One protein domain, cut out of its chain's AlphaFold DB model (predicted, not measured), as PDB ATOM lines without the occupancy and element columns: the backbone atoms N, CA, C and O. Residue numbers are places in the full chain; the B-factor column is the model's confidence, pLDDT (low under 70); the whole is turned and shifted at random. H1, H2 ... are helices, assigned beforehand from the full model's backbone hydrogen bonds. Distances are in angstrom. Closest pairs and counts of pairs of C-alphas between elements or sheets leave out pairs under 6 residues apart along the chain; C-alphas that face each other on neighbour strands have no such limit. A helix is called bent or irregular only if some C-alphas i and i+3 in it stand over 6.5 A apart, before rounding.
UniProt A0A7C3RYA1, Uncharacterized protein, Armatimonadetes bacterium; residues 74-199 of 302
ATOM      1  N   ASP A  74     112.851 126.751 120.453       94.00
ATOM      2  CA  ASP A  74     114.103 126.245 119.898       94.00
ATOM      3  C   ASP A  74     114.827 125.361 120.939       94.00
ATOM      4  O   ASP A  74     114.790 125.665 122.139       94.00
ATOM      5  N   PRO A  75     115.543 124.291 120.539       93.31
ATOM      6  CA  PRO A  75     116.329 123.469 121.463       93.31
ATOM      7  C   PRO A  75     117.312 124.257 122.345       93.31
ATOM      8  O   PRO A  75     117.613 123.823 123.460       93.31
ATOM      9  N   LEU A  76     117.787 125.419 121.886       92.38
ATOM     10  CA  LEU A  76     118.642 126.331 122.650       92.38
ATOM     11  C   LEU A  76     117.882 127.132 123.725       92.38
ATOM     12  O   LEU A  76     118.519 127.761 124.568       92.38
ATOM     13  N   GLY A  77     116.549 127.091 123.732       94.38
ATOM     14  CA  GLY A  77     115.681 127.647 124.773       94.38
ATOM     15  C   GLY A  77     114.973 128.953 124.428       94.38
ATOM     16  O   GLY A  77     114.256 129.475 125.276       94.38
ATOM     17  N   TYR A  78     115.156 129.500 123.230       93.88
ATOM     18  CA  TYR A  78     114.526 130.758 122.825       93.88
ATOM     19  C   TYR A  78     113.323 130.533 121.911       93.88
ATOM     20  O   TYR A  78     113.127 129.444 121.378       93.88
ATOM     21  N   TRP A  79     112.548 131.593 121.700       92.38
ATOM     22  CA  TRP A  79     111.518 131.649 120.664       92.38
ATOM     23  C   TRP A  79     111.935 132.614 119.561       92.38
ATOM     24  O   TRP A  79     112.561 133.645 119.827       92.38
ATOM     25  N   ASP A  80     111.601 132.266 118.323       87.50
ATOM     26  CA  ASP A  80     111.823 133.110 117.153       87.50
ATOM     27  C   ASP A  80     110.554 133.880 116.772       87.50
ATOM     28  O   ASP A  80     109.437 133.526 117.148       87.50
ATOM     29  N   LEU A  81     110.741 134.954 116.003       75.50
ATOM     30  CA  LEU A  81     109.655 135.632 115.299       75.50
ATOM     31  C   LEU A  81     109.674 135.234 113.829       75.50
ATOM     32  O   LEU A  81     110.762 135.022 113.289       75.50
ATOM     33  N   PRO A  82     108.516 135.212 113.148       64.88
ATOM     34  CA  PRO A  82     108.427 134.916 111.721       64.88
ATOM     35  C   PRO A  82     108.943 136.089 110.859       64.88
ATOM     36  O   PRO A  82     108.238 136.606 109.997       64.88
ATOM     37  N   LEU A  83     110.176 136.554 111.095       61.66
ATOM     38  CA  LEU A  83     110.819 137.650 110.369       61.66
ATOM     39  C   LEU A  83     112.010 137.145 109.554       61.66
ATOM     40  O   LEU A  83     112.895 136.471 110.070       61.66
ATOM     41  N   ALA A  84     112.073 137.559 108.284       52.25
ATOM     42  CA  ALA A  84     113.077 137.129 107.304       52.25
ATOM     43  C   ALA A  84     114.534 137.524 107.639       52.25
ATOM     44  O   ALA A  84     115.464 137.056 106.986       52.25
ATOM     45  N   VAL A  85     114.759 138.374 108.650       53.75
ATOM     46  CA  VAL A  85     116.097 138.751 109.134       53.75
ATOM     47  C   VAL A  85     116.096 138.698 110.658       53.75
ATOM     48  O   VAL A  85     115.746 139.668 111.333       53.75
ATOM     49  N   VAL A  86     116.476 137.552 111.214       58.75
ATOM     50  CA  VAL A  86     116.434 137.339 112.660       58.75
ATOM     51  C   VAL A  86     117.627 138.018 113.336       58.75
ATOM     52  O   VAL A  86     118.769 137.573 113.239       58.75
ATOM     53  N   ARG A  87     117.355 139.127 114.031       76.88
ATOM     54  CA  ARG A  87     118.305 139.818 114.917       76.88
ATOM     55  C   ARG A  87     118.142 139.301 116.347       76.88
ATOM     56  O   ARG A  87     117.029 138.996 116.763       76.88
ATOM     57  N   THR A  88     119.224 139.271 117.128       82.94
ATOM     58  CA  THR A  88     119.205 138.886 118.556       82.94
ATOM     59  C   THR A  88     118.126 139.624 119.360       82.94
ATOM     60  O   THR A  88     117.475 139.016 120.205       82.94
ATOM     61  N   ASP A  89     117.867 140.897 119.052       82.44
ATOM     62  CA  ASP A  89     116.819 141.685 119.713       82.44
ATOM     63  C   ASP A  89     115.407 141.133 119.466       82.44
ATOM     64  O   ASP A  89     114.577 141.147 120.374       82.44
ATOM     65  N   ALA A  90     115.124 140.610 118.270       84.56
ATOM     66  CA  ALA A  90     113.832 140.004 117.950       84.56
ATOM     67  C   ALA A  90     113.611 138.716 118.760       84.56
ATOM     68  O   ALA A  90     112.549 138.541 119.350       84.56
ATOM     69  N   ARG A  91     114.647 137.877 118.885       89.44
ATOM     70  CA  ARG A  91     114.620 136.666 119.726       89.44
ATOM     71  C   ARG A  91     114.443 136.974 121.201       89.44
ATOM     72  O   ARG A  91     113.642 136.333 121.870       89.44
ATOM     73  N   LEU A  92     115.163 137.972 121.712       90.56
ATOM     74  CA  LEU A  92     114.979 138.457 123.081       90.56
ATOM     75  C   LEU A  92     113.544 138.946 123.304       90.56
ATOM     76  O   LEU A  92     112.942 138.630 124.325       90.56
ATOM     77  N   THR A  93     112.975 139.654 122.326       89.38
ATOM     78  CA  THR A  93     111.580 140.115 122.382       89.38
ATOM     79  C   THR A  93     110.617 138.934 122.461       89.38
ATOM     80  O   THR A  93     109.855 138.838 123.419       89.38
ATOM     81  N   ALA A  94     110.696 138.007 121.505       90.50
ATOM     82  CA  ALA A  94     109.848 136.819 121.440       90.50
ATOM     83  C   ALA A  94     109.954 135.962 122.700       90.50
ATOM     84  O   ALA A  94     108.942 135.566 123.272       90.50
ATOM     85  N   THR A  95     111.182 135.711 123.153       94.19
ATOM     86  CA  THR A  95     111.456 134.901 124.342       94.19
ATOM     87  C   THR A  95     110.890 135.562 125.591       94.19
ATOM     88  O   THR A  95     110.245 134.895 126.391       94.19
ATOM     89  N   GLY A  96     111.054 136.880 125.737       94.31
ATOM     90  CA  GLY A  96     110.442 137.633 126.829       94.31
ATOM     91  C   GLY A  96     108.914 137.567 126.816       94.31
ATOM     92  O   GLY A  96     108.302 137.342 127.857       94.31
ATOM     93  N   GLN A  97     108.288 137.699 125.645       92.62
ATOM     94  CA  GLN A  97     106.832 137.594 125.522       92.62
ATOM     95  C   GLN A  97     106.315 136.189 125.872       92.62
ATOM     96  O   GLN A  97     105.362 136.081 126.637       92.62
ATOM     97  N   HIS A  98     106.958 135.120 125.388       94.12
ATOM     98  CA  HIS A  98     106.570 133.747 125.737       94.12
ATOM     99  C   HIS A  98     106.768 133.463 127.226       94.12
ATOM    100  O   HIS A  98     105.872 132.923 127.864       94.12
ATOM    101  N   LEU A  99     107.890 133.888 127.813       96.06
ATOM    102  CA  LEU A  99     108.119 133.763 129.254       96.06
ATOM    103  C   LEU A  99     107.030 134.464 130.076       96.06
ATOM    104  O   LEU A  99     106.605 133.934 131.099       96.06
ATOM    105  N   ARG A 100     106.554 135.627 129.621       93.81
ATOM    106  CA  ARG A 100     105.439 136.329 130.263       93.81
ATOM    107  C   ARG A 100     104.113 135.588 130.131       93.81
ATOM    108  O   ARG A 100     103.424 135.473 131.134       93.81
ATOM    109  N   VAL A 101     103.783 135.042 128.959       93.00
ATOM    110  CA  VAL A 101     102.584 134.196 128.795       93.00
ATOM    111  C   VAL A 101     102.653 132.981 129.712       93.00
ATOM    112  O   VAL A 101     101.710 132.703 130.440       93.00
ATOM    113  N   LEU A 102     103.789 132.280 129.734       94.19
ATOM    114  CA  LEU A 102     103.986 131.115 130.596       94.19
ATOM    115  C   LEU A 102     103.832 131.493 132.078       94.19
ATOM    116  O   LEU A 102     103.162 130.781 132.823       94.19
ATOM    117  N   HIS A 103     104.381 132.639 132.491       94.81
ATOM    118  CA  HIS A 103     104.181 133.173 133.836       94.81
ATOM    119  C   HIS A 103     102.706 133.489 134.130       94.81
ATOM    120  O   HIS A 103     102.197 133.109 135.182       94.81
ATOM    121  N   GLU A 104     101.996 134.123 133.191       91.94
ATOM    122  CA  GLU A 104     100.559 134.389 133.301       91.94
ATOM    123  C   GLU A 104      99.735 133.099 133.360       91.94
ATOM    124  O   GLU A 104      98.693 133.094 134.005       91.94
ATOM    125  N   LEU A 105     100.208 131.994 132.779       91.12
ATOM    126  CA  LEU A 105      99.616 130.655 132.895       91.12
ATOM    127  C   LEU A 105      99.998 129.922 134.196       91.12
ATOM    128  O   LEU A 105      99.578 128.786 134.405       91.12
ATOM    129  N   GLY A 106     100.746 130.567 135.097       91.31
ATOM    130  CA  GLY A 106     101.083 130.045 136.424       91.31
ATOM    131  C   GLY A 106     102.406 129.285 136.499       91.31
ATOM    132  O   GLY A 106     102.729 128.724 137.546       91.31
ATOM    133  N   LEU A 107     103.191 129.266 135.423       94.62
ATOM    134  CA  LEU A 107     104.482 128.593 135.425       94.62
ATOM    135  C   LEU A 107     105.527 129.450 136.134       94.62
ATOM    136  O   LEU A 107     105.542 130.682 136.050       94.62
ATOM    137  N   THR A 108     106.439 128.773 136.819       95.50
ATOM    138  CA  THR A 108     107.488 129.418 137.610       95.50
ATOM    139  C   THR A 108     108.848 129.302 136.927       95.50
ATOM    140  O   THR A 108     109.047 128.514 136.003       95.50
ATOM    141  N   ARG A 109     109.827 130.072 137.418       95.62
ATOM    142  CA  ARG A 109     111.230 130.015 136.962       95.62
ATOM    143  C   ARG A 109     111.877 128.632 137.114       95.62
ATOM    144  O   ARG A 109     112.902 128.366 136.485       95.62
ATOM    145  N   ASP A 110     111.299 127.774 137.952       95.56
ATOM    146  CA  ASP A 110     111.843 126.457 138.258       95.56
ATOM    147  C   ASP A 110     111.452 125.404 137.218       95.56
ATOM    148  O   ASP A 110     112.113 124.366 137.142       95.56
ATOM    149  N   GLU A 111     110.474 125.685 136.355       95.69
ATOM    150  CA  GLU A 111     110.100 124.782 135.268       95.69
ATOM    151  C   GLU A 111     111.262 124.597 134.271       95.69
ATOM    152  O   GLU A 111     111.890 125.584 133.870       95.69
ATOM    153  N   PRO A 112     111.584 123.366 133.818       93.62
ATOM    154  CA  PRO A 112     112.799 123.098 133.036       93.62
ATOM    155  C   PRO A 112     112.959 123.946 131.766       93.62
ATOM    156  O   PRO A 112     114.063 124.376 131.430       93.62
ATOM    157  N   TYR A 113     111.864 124.198 131.057       91.25
ATOM    158  CA  TYR A 113     111.842 124.959 129.806       91.25
ATOM    159  C   TYR A 113     111.862 126.477 130.040       91.25
ATOM    160  O   TYR A 113     112.519 127.195 129.283       91.25
ATOM    161  N   VAL A 114     111.232 126.961 131.121       97.06
ATOM    162  CA  VAL A 114     111.341 128.356 131.581       97.06
ATOM    163  C   VAL A 114     112.783 128.633 131.989       97.06
ATOM    164  O   VAL A 114     113.390 129.600 131.533       97.06
ATOM    165  N   ARG A 115     113.385 127.730 132.769       96.94
ATOM    166  CA  ARG A 115     114.785 127.808 133.191       96.94
ATOM    167  C   ARG A 115     115.744 127.845 132.004       96.94
ATOM    168  O   ARG A 115     116.672 128.651 132.003       96.94
ATOM    169  N   ARG A 116     115.521 127.009 130.984       96.44
ATOM    170  CA  ARG A 116     116.332 127.002 129.754       96.44
ATOM    171  C   ARG A 116     116.259 128.346 129.026       96.44
ATOM    172  O   ARG A 116     117.292 128.887 128.645       96.44
ATOM    173  N   ALA A 117     115.063 128.908 128.892       97.06
ATOM    174  CA  ALA A 117     114.871 130.219 128.284       97.06
ATOM    175  C   ALA A 117     115.541 131.344 129.081       97.06
ATOM    176  O   ALA A 117     116.236 132.177 128.502       97.06
ATOM    177  N   ILE A 118     115.409 131.336 130.413       97.06
ATOM    178  CA  ILE A 118     116.108 132.271 131.306       97.06
ATOM    179  C   ILE A 118     117.623 132.187 131.084       97.06
ATOM    180  O   ILE A 118     118.274 133.210 130.873       97.06
ATOM    181  N   GLN A 119     118.189 130.976 131.074       95.56
ATOM    182  CA  GLN A 119     119.619 130.766 130.835       95.56
ATOM    183  C   GLN A 119     120.055 131.314 129.475       95.56
ATOM    184  O   GLN A 119     121.070 132.007 129.394       95.56
ATOM    185  N   TRP A 120     119.277 131.057 128.422       95.25
ATOM    186  CA  TRP A 120     119.566 131.590 127.097       95.25
ATOM    187  C   TRP A 120     119.568 133.124 127.087       95.25
ATOM    188  O   TRP A 120     120.497 133.735 126.552       95.25
ATOM    189  N   VAL A 121     118.577 133.763 127.718       94.81
ATOM    190  CA  VAL A 121     118.483 135.229 127.825       94.81
ATOM    191  C   VAL A 121     119.700 135.810 128.559       94.81
ATOM    192  O   VAL A 121     120.310 136.767 128.077       94.81
ATOM    193  N   LEU A 122     120.101 135.216 129.687       92.31
ATOM    194  CA  LEU A 122     121.234 135.687 130.498       92.31
ATOM    195  C   LEU A 122     122.598 135.517 129.804       92.31
ATOM    196  O   LEU A 122     123.541 136.249 130.102       92.31
ATOM    197  N   GLN A 123     122.708 134.599 128.842       90.88
ATOM    198  CA  GLN A 123     123.927 134.385 128.053       90.88
ATOM    199  C   GLN A 123     124.087 135.367 126.883       90.88
ATOM    200  O   GLN A 123     125.138 135.382 126.234       90.88
ATOM    201  N   GLN A 124     123.086 136.208 126.597       89.56
ATOM    202  CA  GLN A 124     123.171 137.120 125.461       89.56
ATOM    203  C   GLN A 124     124.273 138.178 125.657       89.56
ATOM    204  O   GLN A 124     124.431 138.723 126.753       89.56
ATOM    205  N   PRO A 125     125.022 138.558 124.599       80.25
ATOM    206  CA  PRO A 125     126.145 139.488 124.728       80.25
ATOM    207  C   PRO A 125     125.782 140.829 125.375       80.25
ATOM    208  O   PRO A 125     126.617 141.428 126.050       80.25
ATOM    209  N   ALA A 126     124.552 141.318 125.178       72.81
ATOM    210  CA  ALA A 126     124.067 142.547 125.807       72.81
ATOM    211  C   ALA A 126     124.070 142.447 127.346       72.81
ATOM    212  O   ALA A 126     124.576 143.358 128.007       72.81
ATOM    213  N   ALA A 127     123.606 141.317 127.889       67.44
ATOM    214  CA  ALA A 127     123.620 140.996 129.314       67.44
ATOM    215  C   ALA A 127     125.054 140.939 129.856       67.44
ATOM    216  O   ALA A 127     125.435 141.690 130.758       67.44
ATOM    217  N   VAL A 128     125.894 140.124 129.212       71.69
ATOM    218  CA  VAL A 128     127.290 139.896 129.612       71.69
ATOM    219  C   VAL A 128     128.096 141.200 129.605       71.69
ATOM    220  O   VAL A 128     128.846 141.504 130.540       71.69
ATOM    221  N   ASN A 129     127.917 142.024 128.569       75.62
ATOM    222  CA  ASN A 129     128.629 143.290 128.428       75.62
ATOM    223  C   ASN A 129     128.242 144.322 129.497       75.62
ATOM    224  O   ASN A 129     129.089 145.145 129.857       75.62
ATOM    225  N   ALA A 130     127.012 144.298 130.016       71.44
ATOM    226  CA  ALA A 130     126.565 145.223 131.057       71.44
ATOM    227  C   ALA A 130     127.381 145.057 132.351       71.44
ATOM    228  O   ALA A 130     128.013 146.011 132.818       71.44
ATOM    229  N   LEU A 131     127.477 143.823 132.856       68.06
ATOM    230  CA  LEU A 131     128.243 143.497 134.064       68.06
ATOM    231  C   LEU A 131     129.745 143.739 133.875       68.06
ATOM    232  O   LEU A 131     130.411 144.308 134.742       68.06
ATOM    233  N   LEU A 132     130.299 143.349 132.721       75.19
ATOM    234  CA  LEU A 132     131.718 143.561 132.425       75.19
ATOM    235  C   LEU A 132     132.089 145.049 132.401       75.19
ATOM    236  O   LEU A 132     133.199 145.412 132.796       75.19
ATOM    237  N   ARG A 133     131.189 145.931 131.945       81.69
ATOM    238  CA  ARG A 133     131.421 147.383 131.982       81.69
ATOM    239  C   ARG A 133     131.473 147.908 133.410       81.69
ATOM    240  O   ARG A 133     132.383 148.679 133.707       81.69
ATOM    241  N   GLN A 134     130.550 147.474 134.264       75.88
ATOM    242  CA  GLN A 134     130.512 147.878 135.668       75.88
ATOM    243  C   GLN A 134     131.763 147.411 136.420       75.88
ATOM    244  O   GLN A 134     132.431 148.231 137.044       75.88
ATOM    245  N   ARG A 135     132.158 146.136 136.277       79.88
ATOM    246  CA  ARG A 135     133.390 145.594 136.889       79.88
ATOM    247  C   ARG A 135     134.653 146.341 136.459       79.88
ATOM    248  O   ARG A 135     135.599 146.450 137.226       79.88
ATOM    249  N   ARG A 136     134.674 146.869 135.232       85.88
ATOM    250  CA  ARG A 136     135.789 147.660 134.686       85.88
ATOM    251  C   ARG A 136     135.709 149.156 135.033       85.88
ATOM    252  O   ARG A 136     136.461 149.930 134.449       85.88
ATOM    253  N   GLY A 137     134.772 149.582 135.886       80.94
ATOM    254  CA  GLY A 137     134.581 150.994 136.246       80.94
ATOM    255  C   GLY A 137     134.202 151.894 135.062       80.94
ATOM    256  O   GLY A 137     134.412 153.106 135.101       80.94
ATOM    257  N   LYS A 138     133.685 151.326 133.963       83.94
ATOM    258  CA  LYS A 138     133.285 152.106 132.783       83.94
ATOM    259  C   LYS A 138     131.937 152.776 133.031       83.94
ATOM    260  O   LYS A 138     131.077 152.218 133.704       83.94
ATOM    261  N   LYS A 139     131.710 153.929 132.381       82.06
ATOM    262  CA  LYS A 139     130.415 154.633 132.437       82.06
ATOM    263  C   LYS A 139     129.249 153.672 132.126       82.06
ATOM    264  O   LYS A 139     129.310 153.006 131.073       82.06
ATOM    265  N   PRO A 140     128.212 153.619 132.983       81.75
ATOM    266  CA  PRO A 140     127.057 152.755 132.776       81.75
ATOM    267  C   PRO A 140     126.295 153.173 131.515       81.75
ATOM    268  O   PRO A 140     126.354 154.324 131.065       81.75
ATOM    269  N   ARG A 141     125.610 152.216 130.894       84.81
ATOM    270  CA  ARG A 141     124.759 152.439 129.723       84.81
ATOM    271  C   ARG A 141     123.497 151.613 129.882       84.81
ATOM    272  O   ARG A 141     123.586 150.482 130.340       84.81
ATOM    273  N   LEU A 142     122.373 152.182 129.454       84.12
ATOM    274  CA  LEU A 142     121.137 151.430 129.300       84.12
ATOM    275  C   LEU A 142     121.376 150.225 128.382       84.12
ATOM    276  O   LEU A 142     122.098 150.337 127.385       84.12
ATOM    277  N   VAL A 143     120.793 149.095 128.761       79.25
ATOM    278  CA  VAL A 143     120.917 147.813 128.072       79.25
ATOM    279  C   VAL A 143     119.565 147.501 127.453       79.25
ATOM    280  O   VAL A 143     118.557 147.556 128.150       79.25
ATOM    281  N   SER A 144     119.561 147.184 126.161       82.00
ATOM    282  CA  SER A 144     118.372 146.687 125.472       82.00
ATOM    283  C   SER A 144     118.274 145.175 125.663       82.00
ATOM    284  O   SER A 144     119.236 144.461 125.369       82.00
ATOM    285  N   TRP A 145     117.125 144.701 126.134       85.00
ATOM    286  CA  TRP A 145     116.789 143.283 126.298       85.00
ATOM    287  C   TRP A 145     115.632 142.908 125.362       85.00
ATOM    288  O   TRP A 145     114.582 142.422 125.788       85.00
ATOM    289  N   GLY A 146     115.824 143.203 124.074       81.00
ATOM    290  CA  GLY A 146     114.778 143.162 123.053       81.00
ATOM    291  C   GLY A 146     113.955 144.453 122.981       81.00
ATOM    292  O   GLY A 146     114.120 145.378 123.776       81.00
ATOM    293  N   VAL A 147     113.054 144.519 122.001       79.62
ATOM    294  CA  VAL A 147     112.109 145.625 121.819       79.62
ATOM    295  C   VAL A 147     111.223 145.727 123.057       79.62
ATOM    296  O   VAL A 147     110.715 144.726 123.567       79.62
ATOM    297  N   GLY A 148     111.085 146.944 123.583       78.56
ATOM    298  CA  GLY A 148     110.345 147.178 124.821       78.56
ATOM    299  C   GLY A 148     110.963 146.522 126.064       78.56
ATOM    300  O   GLY A 148     110.280 146.437 127.077       78.56
ATOM    301  N   ASN A 149     112.212 146.031 126.001       88.75
ATOM    302  CA  ASN A 149     112.866 145.231 127.050       88.75
ATOM    303  C   ASN A 149     112.034 144.028 127.531       88.75
ATOM    304  O   ASN A 149     112.074 143.676 128.714       88.75
ATOM    305  N   ALA A 150     111.293 143.382 126.627       90.75
ATOM    306  CA  ALA A 150     110.396 142.287 126.988       90.75
ATOM    307  C   ALA A 150     111.092 141.166 127.785       90.75
ATOM    308  O   ALA A 150     110.497 140.627 128.715       90.75
ATOM    309  N   ALA A 151     112.357 140.845 127.477       93.88
ATOM    310  CA  ALA A 151     113.094 139.827 128.224       93.88
ATOM    311  C   ALA A 151     113.434 140.274 129.654       93.88
ATOM    312  O   ALA A 151     113.227 139.502 130.581       93.88
ATOM    313  N   LEU A 152     113.889 141.517 129.865       94.75
ATOM    314  CA  LEU A 152     114.145 142.021 131.222       94.75
ATOM    315  C   LEU A 152     112.855 142.069 132.047       94.75
ATOM    316  O   LEU A 152     112.876 141.731 133.226       94.75
ATOM    317  N   TRP A 153     111.735 142.442 131.420       95.12
ATOM    318  CA  TRP A 153     110.426 142.407 132.068       95.12
ATOM    319  C   TRP A 153     110.080 140.989 132.520       95.12
ATOM    320  O   TRP A 153     109.765 140.780 133.686       95.12
ATOM    321  N   ALA A 154     110.206 140.003 131.630       96.62
ATOM    322  CA  ALA A 154     109.928 138.611 131.960       96.62
ATOM    323  C   ALA A 154     110.794 138.098 133.120       96.62
ATOM    324  O   ALA A 154     110.276 137.474 134.042       96.62
ATOM    325  N   LEU A 155     112.099 138.400 133.104       97.25
ATOM    326  CA  LEU A 155     113.019 138.033 134.183       97.25
ATOM    327  C   LEU A 155     112.615 138.668 135.522       97.25
ATOM    328  O   LEU A 155     112.646 137.986 136.543       97.25
ATOM    329  N   ALA A 156     112.200 139.939 135.514       96.69
ATOM    330  CA  ALA A 156     111.702 140.626 136.703       96.69
ATOM    331  C   ALA A 156     110.400 139.996 137.230       96.69
ATOM    332  O   ALA A 156     110.320 139.681 138.412       96.69
ATOM    333  N   SER A 157     109.415 139.735 136.363       96.06
ATOM    334  CA  SER A 157     108.142 139.094 136.736       96.06
ATOM    335  C   SER A 157     108.325 137.682 137.299       96.06
ATOM    336  O   SER A 157     107.661 137.294 138.255       96.06
ATOM    337  N   LEU A 158     109.274 136.923 136.749       97.12
ATOM    338  CA  LEU A 158     109.643 135.591 137.234       97.12
ATOM    339  C   LEU A 158     110.534 135.630 138.488       97.12
ATOM    340  O   LEU A 158     110.954 134.572 138.959       97.12
ATOM    341  N   ASN A 159     110.826 136.819 139.026       96.06
ATOM    342  CA  ASN A 159     111.721 137.043 140.159       96.06
ATOM    343  C   ASN A 159     113.090 136.375 139.966       96.06
ATOM    344  O   ASN A 159     113.592 135.733 140.882       96.06
ATOM    345  N   VAL A 160     113.686 136.434 138.775       96.69
ATOM    346  CA  VAL A 160     114.991 135.801 138.522       96.69
ATOM    347  C   VAL A 160     116.080 136.502 139.338       96.69
ATOM    348  O   VAL A 160     116.378 137.671 139.108       96.69
ATOM    349  N   ASP A 161     116.674 135.760 140.274       93.69
ATOM    350  CA  ASP A 161     117.777 136.216 141.121       93.69
ATOM    351  C   ASP A 161     119.105 136.000 140.386       93.69
ATOM    352  O   ASP A 161     119.695 134.918 140.425       93.69
ATOM    353  N   ASP A 162     119.521 137.010 139.620       93.00
ATOM    354  CA  ASP A 162     120.774 136.990 138.876       93.00
ATOM    355  C   ASP A 162     121.436 138.387 138.863       93.00
ATOM    356  O   ASP A 162     120.764 139.389 138.581       93.00
ATOM    357  N   PRO A 163     122.764 138.488 139.088       89.69
ATOM    358  CA  PRO A 163     123.474 139.766 139.092       89.69
ATOM    359  C   PRO A 163     123.296 140.602 137.817       89.69
ATOM    360  O   PRO A 163     123.374 141.828 137.871       89.69
ATOM    361  N   PHE A 164     123.085 139.984 136.651       87.94
ATOM    362  CA  PHE A 164     122.829 140.711 135.407       87.94
ATOM    363  C   PHE A 164     121.488 141.449 135.436       87.94
ATOM    364  O   PHE A 164     121.408 142.571 134.927       87.94
ATOM    365  N   VAL A 165     120.463 140.841 136.039       91.94
ATOM    366  CA  VAL A 165     119.128 141.436 136.193       91.94
ATOM    367  C   VAL A 165     119.205 142.619 137.149       91.94
ATOM    368  O   VAL A 165     118.798 143.723 136.784       91.94
ATOM    369  N   ASP A 166     119.837 142.437 138.310       91.12
ATOM    370  CA  ASP A 166     120.025 143.506 139.296       91.12
ATOM    371  C   ASP A 166     120.780 144.704 138.721       91.12
ATOM    372  O   ASP A 166     120.377 145.856 138.892       91.12
ATOM    373  N   VAL A 167     121.864 144.449 137.986       89.44
ATOM    374  CA  VAL A 167     122.656 145.509 137.354       89.44
ATOM    375  C   VAL A 167     121.860 146.234 136.275       89.44
ATOM    376  O   VAL A 167     121.986 147.457 136.145       89.44
ATOM    377  N   ALA A 168     121.039 145.520 135.501       91.31
ATOM    378  CA  ALA A 168     120.181 146.129 134.492       91.31
ATOM    379  C   ALA A 168     119.117 147.037 135.129       91.31
ATOM    380  O   ALA A 168     118.984 148.189 134.706       91.31
ATOM    381  N   LEU A 169     118.431 146.563 136.174       94.06
ATOM    382  CA  LEU A 169     117.426 147.334 136.913       94.06
ATOM    383  C   LEU A 169     118.056 148.558 137.596       94.06
ATOM    384  O   LEU A 169     117.618 149.682 137.360       94.06
ATOM    385  N   ALA A 170     119.157 148.381 138.331       92.69
ATOM    386  CA  ALA A 170     119.861 149.486 138.985       92.69
ATOM    387  C   ALA A 170     120.393 150.523 137.977       92.69
ATOM    388  O   ALA A 170     120.387 151.727 138.234       92.69
ATOM    389  N   THR A 171     120.836 150.082 136.794       91.94
ATOM    390  CA  THR A 171     121.257 150.998 135.722       91.94
ATOM    391  C   THR A 171     120.072 151.763 135.136       91.94
ATOM    392  O   THR A 171     120.223 152.944 134.806       91.94
ATOM    393  N   ALA A 172     118.908 151.121 134.996       93.50
ATOM    394  CA  ALA A 172     117.683 151.781 134.562       93.50
ATOM    395  C   ALA A 172     117.259 152.868 135.562       93.50
ATOM    396  O   ALA A 172     116.974 153.987 135.134       93.50
ATOM    397  N   GLU A 173     117.322 152.585 136.867       95.44
ATOM    398  CA  GLU A 173     117.059 153.572 137.921       95.44
ATOM    399  C   GLU A 173     118.070 154.722 137.884       95.44
ATOM    400  O   GLU A 173     117.688 155.887 137.813       95.44
ATOM    401  N   ALA A 174     119.372 154.425 137.850       93.94
ATOM    402  CA  ALA A 174     120.422 155.445 137.883       93.94
ATOM    403  C   ALA A 174     120.410 156.379 136.660       93.94
ATOM    404  O   ALA A 174     120.888 157.513 136.726       93.94
ATOM    405  N   LEU A 175     119.894 155.907 135.523       94.88
ATOM    406  CA  LEU A 175     119.872 156.639 134.258       94.88
ATOM    407  C   LEU A 175     118.457 157.061 133.834       94.88
ATOM    408  O   LEU A 175     118.241 157.280 132.641       94.88
ATOM    409  N   TYR A 176     117.517 157.217 134.776       96.25
ATOM    410  CA  TYR A 176     116.095 157.470 134.489       96.25
ATOM    411  C   TYR A 176     115.828 158.608 133.496       96.25
ATOM    412  O   TYR A 176     115.055 158.457 132.549       96.25
ATOM    413  N   ARG A 177     116.582 159.708 133.594       95.81
ATOM    414  CA  ARG A 177     116.479 160.866 132.682       95.81
ATOM    415  C   ARG A 177     116.740 160.539 131.206       95.81
ATOM    416  O   ARG A 177     116.479 161.364 130.335       95.81
ATOM    417  N   ARG A 178     117.312 159.371 130.902       94.12
ATOM    418  CA  ARG A 178     117.587 158.927 129.529       94.12
ATOM    419  C   ARG A 178     116.406 158.219 128.871       94.12
ATOM    420  O   ARG A 178     116.440 158.084 127.652       94.12
ATOM    421  N   TRP A 179     115.417 157.763 129.636       94.12
ATOM    422  CA  TRP A 179     114.275 157.009 129.111       94.12
ATOM    423  C   TRP A 179     112.917 157.573 129.533       94.12
ATOM    424  O   TRP A 179     111.946 157.381 128.803       94.12
ATOM    425  N   VAL A 180     112.824 158.309 130.647       96.81
ATOM    426  CA  VAL A 180     111.570 158.967 131.040       96.81
ATOM    427  C   VAL A 180     111.112 159.919 129.929       96.81
ATOM    428  O   VAL A 180     111.895 160.715 129.405       96.81
ATOM    429  N   GLY A 181     109.850 159.769 129.516       93.06
ATOM    430  CA  GLY A 181     109.221 160.520 128.436       93.06
ATOM    431  C   GLY A 181     109.759 160.292 127.028       93.06
ATOM    432  O   GLY A 181     109.379 161.016 126.108       93.06
ATOM    433  N   LYS A 182     110.646 159.313 126.823       92.06
ATOM    434  CA  LYS A 182     111.125 158.964 125.484       92.06
ATOM    435  C   LYS A 182     110.175 157.955 124.824       92.06
ATOM    436  O   LYS A 182     109.889 156.934 125.453       92.06
ATOM    437  N   PRO A 183     109.730 158.210 123.573       87.25
ATOM    438  CA  PRO A 183     108.962 157.248 122.783       87.25
ATOM    439  C   PRO A 183     109.618 155.869 122.792       87.25
ATOM    440  O   PRO A 183     110.849 155.780 122.754       87.25
ATOM    441  N   ASP A 184     108.805 154.823 122.901       81.62
ATOM    442  CA  ASP A 184     109.186 153.401 122.966       81.62
ATOM    443  C   ASP A 184     110.104 152.976 124.126       81.62
ATOM    444  O   ASP A 184     110.230 151.785 124.407       81.62
ATOM    445  N   MET A 185     110.741 153.913 124.831       88.56
ATOM    446  CA  MET A 185     111.633 153.623 125.954       88.56
ATOM    447  C   MET A 185     110.945 153.794 127.302       88.56
ATOM    448  O   MET A 185     111.310 153.093 128.241       88.56
ATOM    449  N   HIS A 186     109.976 154.706 127.420       95.06
ATOM    450  CA  HIS A 186     109.374 155.036 128.708       95.06
ATOM    451  C   HIS A 186     108.843 153.786 129.423       95.06
ATOM    452  O   HIS A 186     109.351 153.405 130.478       95.06
ATOM    453  N   PHE A 187     107.913 153.078 128.785       94.06
ATOM    454  CA  PHE A 187     107.357 151.844 129.340       94.06
ATOM    455  C   PHE A 187     108.318 150.653 129.258       94.06
ATOM    456  O   PHE A 187     108.226 149.744 130.077       94.06
ATOM    457  N   ALA A 188     109.294 150.681 128.343       90.69
ATOM    458  CA  ALA A 188     110.315 149.639 128.249       90.69
ATOM    459  C   ALA A 188     111.208 149.557 129.496       90.69
ATOM    460  O   ALA A 188     111.762 148.504 129.786       90.69
ATOM    461  N   TYR A 189     111.405 150.651 130.229       94.81
ATOM    462  CA  TYR A 189     112.166 150.624 131.485       94.81
ATOM    463  C   TYR A 189     111.259 150.704 132.710       94.81
ATOM    464  O   TYR A 189     111.561 150.071 133.718       94.81
ATOM    465  N   MET A 190     110.126 151.400 132.611       96.81
ATOM    466  CA  MET A 190     109.161 151.478 133.705       96.81
ATOM    467  C   MET A 190     108.523 150.117 134.025       96.81
ATOM    468  O   MET A 190     108.434 149.760 135.196       96.81
ATOM    469  N   GLY A 191     108.143 149.331 133.009       95.62
ATOM    470  CA  GLY A 191     107.518 148.016 133.183       95.62
ATOM    471  C   GLY A 191     108.375 147.029 133.989       95.62
ATOM    472  O   GLY A 191     107.917 146.550 135.027       95.62
ATOM    473  N   PRO A 192     109.639 146.763 133.598       96.19
ATOM    474  CA  PRO A 192     110.528 145.898 134.372       96.19
ATOM    475  C   PRO A 192     110.804 146.393 135.798       96.19
ATOM    476  O   PRO A 192     110.883 145.580 136.715       96.19
ATOM    477  N   LEU A 193     110.935 147.710 136.007       97.38
ATOM    478  CA  LEU A 193     111.111 148.279 137.348       97.38
ATOM    479  C   LEU A 193     109.870 148.052 138.219       97.38
ATOM    480  O   LEU A 193     110.002 147.648 139.375       97.38
ATOM    481  N   ALA A 194     108.675 148.254 137.660       97.19
ATOM    482  CA  ALA A 194     107.419 147.977 138.346       97.19
ATOM    483  C   ALA A 194     107.270 146.483 138.674       97.19
ATOM    484  O   ALA A 194     106.978 146.139 139.816       97.19
ATOM    485  N   ALA A 195     107.562 145.598 137.715       96.56
ATOM    486  CA  ALA A 195     107.526 144.147 137.909       96.56
ATOM    487  C   ALA A 195     108.511 143.664 138.987       96.56
ATOM    488  O   ALA A 195     108.197 142.743 139.730       96.56
ATOM    489  N   ALA A 196     109.670 144.317 139.113       96.62
ATOM    490  CA  ALA A 196     110.655 144.045 140.157       96.62
ATOM    491  C   ALA A 196     110.316 144.688 141.521       96.62
ATOM    492  O   ALA A 196     111.161 144.703 142.417       96.62
ATOM    493  N   GLY A 197     109.132 145.292 141.679       95.56
ATOM    494  CA  GLY A 197     108.707 145.936 142.925       95.56
ATOM    495  C   GLY A 197     109.456 147.230 143.267       95.56
ATOM    496  O   GLY A 197     109.392 147.700 144.400       95.56
ATOM    497  N   ARG A 198     110.153 147.856 142.307       96.06
ATOM    498  CA  ARG A 198     110.975 149.071 142.507       96.06
ATOM    499  C   ARG A 198     110.146 150.367 142.525       96.06
ATOM    500  O   ARG A 198     110.624 151.425 142.124       96.06
ATOM    501  N   LEU A 199     108.892 150.293 142.974       95.06
ATOM    502  CA  LEU A 199     107.874 151.342 142.819       95.06
ATOM    503  C   LEU A 199     108.196 152.644 143.569       95.06
ATOM    504  O   LEU A 199     107.753 153.706 143.147       95.06
TER     505      LEU A 199
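AT A GLANCE: This is residues 74 to 199 of the 302 residues of an uncharacterized protein of Armatimonadetes bacterium (UniProt A0A7C3RYA1). Three helices stand in a row, H4 in the middle between H1 and H6; H2 folds back on H1, while H5 crosses H6 and packs on H3. The printed part, all helix, has 126 residues with six named helices, H1 to H6. It is compact, radius of gyration of the C-alphas 13.9 A, spans 36 by 32 by 30 A.

IN THESE COORDINATES: H1, residues 88 to 104, starts at C-alpha 88 (119.205, 138.886, 118.556) and measures 24.2 A. H2 is residues 112 to 122, H3 125 to 135, H4 147 to 157, H5 163 to 174, H6 186 to 195. H4 is irregular: C-alphas 148 and 151 are 8.6 A apart.

HOW THE PARTS SIT: H1 and H2 form a hairpin, closest C-alphas Leu 99 and Val 114, 6.7 A. H1 touches H4, closest C-alphas Gly 96 and Ala 151, 3.7 A. H4 touches H6 at a shallow tilt of 8 degrees, closest C-alphas Trp 153 and Pro 192, 4.2 A. With residues 163 to 168 alone H5 touches H3, about perpendicular at 73 degrees, closest C-alphas Phe 164 and Ala 127, 6.2 A. O i to N i+4 pairs are within hydrogen-bond range throughout H1, H2, H5, and in 6 of 7 in H3, 5 of 7 in H4, 5 of 6 in H6.

THE WHOLE: The printed part has no cut. Links H3 to H4 and H5 to H6 are long. Residues 82 to 86, 127 and 131 have pLDDT under 70.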